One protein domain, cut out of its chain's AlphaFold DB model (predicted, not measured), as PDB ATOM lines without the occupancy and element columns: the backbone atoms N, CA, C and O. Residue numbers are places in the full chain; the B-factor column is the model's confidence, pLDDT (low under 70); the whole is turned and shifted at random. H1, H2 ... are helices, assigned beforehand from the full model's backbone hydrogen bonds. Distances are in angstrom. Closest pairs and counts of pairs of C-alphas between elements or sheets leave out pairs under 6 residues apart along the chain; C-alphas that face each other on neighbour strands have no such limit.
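AT A GLANCE: This is residues 58 to 97 of the 103 residues of an uncharacterized protein of Piromyces sp. (strain E2) (UniProt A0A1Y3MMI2). Three short helices make an open V with its mouth filled: H1 leads to a bend, H2 folds back from it, and H3 sits between their far ends. The contacts are few, and the bend at residues 68 to 74 sticks out. The printed part has 40 residues, with helices in the order H1, H2, H3 and no named strand; it is all helix, compact, with a radius of gyration of the C-alphas of 9.9 A, and spans 26 by 21 by 14 A.

HOW THE PARTS SIT: H1, residues 58 to 66, and H2, residues 72 to 83, are apart. H1 is close to but not clearly touching H3, residues 90 to 95; their closest C-alphas, of Met 61 and Leu 92, are 7.6 A apart. These two run the same way at a steep tilt of 51 degrees. H2 and H3 are near each other, with 7 pairs of C-alphas within 10 A. Every O i to N i+4 pair is within hydrogen-bond range in H1 and H3, and 7 of 8 in H2.

IN THESE COORDINATES: H1 begins at C-alpha 58 (172.891, 152.960, 254.063) and is 12.1 A long. H2 is 15.2 A long. H3, 8.6 A long, ends at C-alpha 95 (181.890, 151.065, 255.831).

THE WHOLE: The C-alphas farthest apart, of Thr 68 and Trp 87, are 26.0 A apart. The printed part has no cut. The link from H1 to H2 is tight, and that from H2 to H3 is short. No printed residue has a pLDDT under 70.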
ATOM      1  N   ASP A  58     173.297 154.135 253.285       93.88
ATOM      2  CA  ASP A  58     172.891 152.960 254.063       93.88
ATOM      3  C   ASP A  58     172.002 152.014 253.245       93.88
ATOM      4  O   ASP A  58     172.223 150.805 253.258       93.88
ATOM      5  N   ASP A  59     171.039 152.540 252.474       95.81
ATOM      6  CA  ASP A  59     170.221 151.716 251.569       95.81
ATOM      7  C   ASP A  59     171.101 150.963 250.564       95.81
ATOM      8  O   ASP A  59     170.897 149.772 250.326       95.81
ATOM      9  N   ILE A  60     172.100 151.647 249.997       94.06
ATOM     10  CA  ILE A  60     173.040 151.058 249.037       94.06
ATOM     11  C   ILE A  60     173.893 149.975 249.712       94.06
ATOM     12  O   ILE A  60     174.011 148.885 249.154       94.06
ATOM     13  N   MET A  61     174.456 150.228 250.900       93.25
ATOM     14  CA  MET A  61     175.260 149.229 251.622       93.25
ATOM     15  C   MET A  61     174.433 147.991 251.965       93.25
ATOM     16  O   MET A  61     174.875 146.873 251.708       93.25
ATOM     17  N   ASN A  62     173.209 148.183 252.460       95.25
ATOM     18  CA  ASN A  62     172.299 147.090 252.795       95.25
ATOM     19  C   ASN A  62     171.959 146.237 251.564       95.25
ATOM     20  O   ASN A  62     171.964 145.008 251.641       95.25
ATOM     21  N   GLU A  63     171.695 146.860 250.412       95.75
ATOM     22  CA  GLU A  63     171.462 146.137 249.155       95.75
ATOM     23  C   GLU A  63     172.710 145.386 248.681       95.75
ATOM     24  O   GLU A  63     172.617 144.232 248.254       95.75
ATOM     25  N   MET A  64     173.890 146.000 248.799       93.69
ATOM     26  CA  MET A  64     175.159 145.356 248.467       93.69
ATOM     27  C   MET A  64     175.448 144.141 249.354       93.69
ATOM     28  O   MET A  64     175.966 143.142 248.850       93.69
ATOM     29  N   GLU A  65     175.137 144.199 250.646       92.75
ATOM     30  CA  GLU A  65     175.325 143.090 251.589       92.75
ATOM     31  C   GLU A  65     174.302 141.969 251.389       92.75
ATOM     32  O   GLU A  65     174.657 140.791 251.468       92.75
ATOM     33  N   ALA A  66     173.049 142.325 251.097       96.06
ATOM     34  CA  ALA A  66     171.978 141.370 250.830       96.06
ATOM     35  C   ALA A  66     172.148 140.635 249.489       96.06
ATOM     36  O   ALA A  66     171.625 139.531 249.313       96.06
ATOM     37  N   ASP A  67     172.874 141.225 248.537       96.25
ATOM     38  CA  ASP A  67     173.173 140.579 247.267       96.25
ATOM     39  C   ASP A  67     174.063 139.337 247.460       96.25
ATOM     40  O   ASP A  67     175.209 139.401 247.908       96.25
ATOM     41  N   THR A  68     173.541 138.185 247.051       95.69
ATOM     42  CA  THR A  68     174.243 136.893 247.082       95.69
ATOM     43  C   THR A  68     174.603 136.390 245.684       95.69
ATOM     44  O   THR A  68     175.141 135.293 245.545       95.69
ATOM     45  N   THR A  69     174.332 137.180 244.635       97.31
ATOM     46  CA  THR A  69     174.621 136.797 243.244       97.31
ATOM     47  C   THR A  69     176.113 136.863 242.917       97.31
ATOM     48  O   THR A  69     176.581 136.156 242.023       97.31
ATOM     49  N   VAL A  70     176.877 137.658 243.674       94.88
ATOM     50  CA  VAL A  70     178.339 137.738 243.594       94.88
ATOM     51  C   VAL A  70     178.966 137.038 244.808       94.88
ATOM     52  O   VAL A  70     178.651 137.411 245.942       94.88
ATOM     53  N   PRO A  71     179.890 136.071 244.614       96.38
ATOM     54  CA  PRO A  71     180.613 135.435 245.713       96.38
ATOM     55  C   PRO A  71     181.320 136.451 246.613       96.38
ATOM     56  O   PRO A  71     181.870 137.448 246.132       96.38
ATOM     57  N   LYS A  72     181.342 136.181 247.920       93.81
ATOM     58  CA  LYS A  72     181.844 137.122 248.930       93.81
ATOM     59  C   LYS A  72     183.291 137.539 248.668       93.81
ATOM     60  O   LYS A  72     183.612 138.717 248.766       93.81
ATOM     61  N   GLU A  73     184.142 136.601 248.277       94.25
ATOM     62  CA  GLU A  73     185.562 136.838 248.007       94.25
ATOM     63  C   GLU A  73     185.750 137.784 246.816       94.25
ATOM     64  O   GLU A  73     186.574 138.698 246.865       94.25
ATOM     65  N   VAL A  74     184.940 137.611 245.765       95.62
ATOM     66  CA  VAL A  74     184.939 138.490 244.588       95.62
ATOM     67  C   VAL A  74     184.426 139.877 244.969       95.62
ATOM     68  O   VAL A  74     185.033 140.879 244.594       95.62
ATOM     69  N   LYS A  75     183.346 139.947 245.755       94.50
ATOM     70  CA  LYS A  75     182.769 141.207 246.232       94.50
ATOM     71  C   LYS A  75     183.781 142.007 247.056       94.50
ATOM     72  O   LYS A  75     184.041 143.165 246.734       94.50
ATOM     73  N   SER A  76     184.420 141.376 248.041       92.25
ATOM     74  CA  SER A  76     185.478 141.996 248.848       92.25
ATOM     75  C   SER A  76     186.663 142.448 247.994       92.25
ATOM     76  O   SER A  76     187.149 143.563 248.166       92.25
ATOM     77  N   TYR A  77     187.092 141.636 247.024       93.69
ATOM     78  CA  TYR A  77     188.175 142.018 246.118       93.69
ATOM     79  C   TYR A  77     187.839 143.285 245.319       93.69
ATOM     80  O   TYR A  77     188.651 144.211 245.265       93.69
ATOM     81  N   VAL A  78     186.646 143.363 244.725       93.25
ATOM     82  CA  VAL A  78     186.212 144.533 243.943       93.25
ATOM     83  C   VAL A  78     186.092 145.776 244.828       93.25
ATOM     84  O   VAL A  78     186.559 146.845 244.428       93.25
ATOM     85  N   ILE A  79     185.529 145.642 246.034       91.44
ATOM     86  CA  ILE A  79     185.399 146.743 246.999       91.44
ATOM     87  C   ILE A  79     186.770 147.326 247.349       91.44
ATOM     88  O   ILE A  79     186.990 148.523 247.157       91.44
ATOM     89  N   SER A  80     187.716 146.494 247.778       89.75
ATOM     90  CA  SER A  80     189.007 146.975 248.284       89.75
ATOM     91  C   SER A  80     190.001 147.395 247.194       89.75
ATOM     92  O   SER A  80     190.985 148.071 247.494       89.75
ATOM     93  N   ASN A  81     189.770 147.036 245.926       89.31
ATOM     94  CA  ASN A  81     190.694 147.358 244.830       89.31
ATOM     95  C   ASN A  81     190.094 148.313 243.794       89.31
ATOM     96  O   ASN A  81     190.691 149.338 243.461       89.31
ATOM     97  N   SER A  82     188.926 147.980 243.247       89.75
ATOM     98  CA  SER A  82     188.336 148.721 242.129       89.75
ATOM     99  C   SER A  82     187.526 149.929 242.580       89.75
ATOM    100  O   SER A  82     187.507 150.928 241.857       89.75
ATOM    101  N   MET A  83     186.864 149.845 243.736       89.56
ATOM    102  CA  MET A  83     186.000 150.919 244.245       89.56
ATOM    103  C   MET A  83     186.691 151.831 245.258       89.56
ATOM    104  O   MET A  83     186.321 152.999 245.345       89.56
ATOM    105  N   ARG A  84     187.721 151.336 245.947       89.69
ATOM    106  CA  ARG A  84     188.500 152.103 246.920       89.69
ATOM    107  C   ARG A  84     189.084 153.395 246.346       89.69
ATOM    108  O   ARG A  84     189.698 153.395 245.270       89.69
ATOM    109  N   GLY A  85     188.918 154.498 247.076       88.00
ATOM    110  CA  GLY A  85     189.478 155.809 246.750       88.00
ATOM    111  C   GLY A  85     188.866 156.482 245.517       88.00
ATOM    112  O   GLY A  85     189.450 157.415 244.971       88.00
ATOM    113  N   ARG A  86     187.709 156.042 245.023       89.75
ATOM    114  CA  ARG A  86     186.947 156.793 244.010       89.75
ATOM    115  C   ARG A  86     186.259 158.001 244.653       89.75
ATOM    116  O   ARG A  86     185.908 157.978 245.826       89.75
ATOM    117  N   TRP A  87     185.997 159.041 243.867       87.00
ATOM    118  CA  TRP A  87     185.365 160.285 244.334       87.00
ATOM    119  C   TRP A  87     183.969 160.102 244.971       87.00
ATOM    120  O   TRP A  87     183.522 160.972 245.708       87.00
ATOM    121  N   PHE A  88     183.305 158.969 244.724       86.06
ATOM    122  CA  PHE A  88     182.020 158.584 245.325       86.06
ATOM    123  C   PHE A  88     182.144 157.537 246.450       86.06
ATOM    124  O   PHE A  88     181.139 157.113 247.007       86.06
ATOM    125  N   SER A  89     183.355 157.067 246.758       89.62
ATOM    126  CA  SER A  89     183.566 155.898 247.625       89.62
ATOM    127  C   SER A  89     183.771 156.222 249.100       89.62
ATOM    128  O   SER A  89     183.918 155.295 249.871       89.62
ATOM    129  N   ALA A  90     183.743 157.486 249.534       90.31
ATOM    130  CA  ALA A  90     184.087 157.834 250.918       90.31
ATOM    131  C   ALA A  90     183.265 157.056 251.969       90.31
ATOM    132  O   ALA A  90     183.838 156.424 252.848       90.31
ATOM    133  N   ALA A  91     181.935 157.020 251.819       91.50
ATOM    134  CA  ALA A  91     181.054 156.251 252.705       91.50
ATOM    135  C   ALA A  91     181.274 154.730 252.590       91.50
ATOM    136  O   ALA A  91     181.147 153.999 253.565       91.50
ATOM    137  N   LEU A  92     181.628 154.248 251.394       91.00
ATOM    138  CA  LEU A  92     181.947 152.844 251.144       91.00
ATOM    139  C   LEU A  92     183.261 152.437 251.814       91.00
ATOM    140  O   LEU A  92     183.348 151.378 252.425       91.00
ATOM    141  N   ASP A  93     184.277 153.284 251.702       91.75
ATOM    142  CA  ASP A  93     185.594 153.056 252.268       91.75
ATOM    143  C   ASP A  93     185.546 153.090 253.796       91.75
ATOM    144  O   ASP A  93     186.190 152.261 254.433       91.75
ATOM    145  N   GLU A  94     184.731 153.971 254.377       91.94
ATOM    146  CA  GLU A  94     184.436 153.969 255.811       91.94
ATOM    147  C   GLU A  94     183.730 152.674 256.241       91.94
ATOM    148  O   GLU A  94     184.189 152.005 257.168       91.94
ATOM    149  N   HIS A  95     182.674 152.270 255.524       92.12
ATOM    150  CA  HIS A  95     181.890 151.065 255.831       92.12
ATOM    151  C   HIS A  95     182.719 149.775 255.767       92.12
ATOM    152  O   HIS A  95     182.624 148.922 256.647       92.12
ATOM    153  N   TYR A  96     183.570 149.639 254.746       90.56
ATOM    154  CA  TYR A  96     184.411 148.454 254.531       90.56
ATOM    155  C   TYR A  96     185.838 148.592 255.083       90.56
ATOM    156  O   TYR A  96     186.659 147.698 254.877       90.56
ATOM    157  N   GLN A  97     186.134 149.684 255.797       90.69
ATOM    158  CA  GLN A  97     187.440 149.976 256.403       90.69
ATOM    159  C   GLN A  97     188.609 149.912 255.408       90.69
ATOM    160  O   GLN A  97     189.702 149.426 255.711       90.69
TER     161      GLN A  97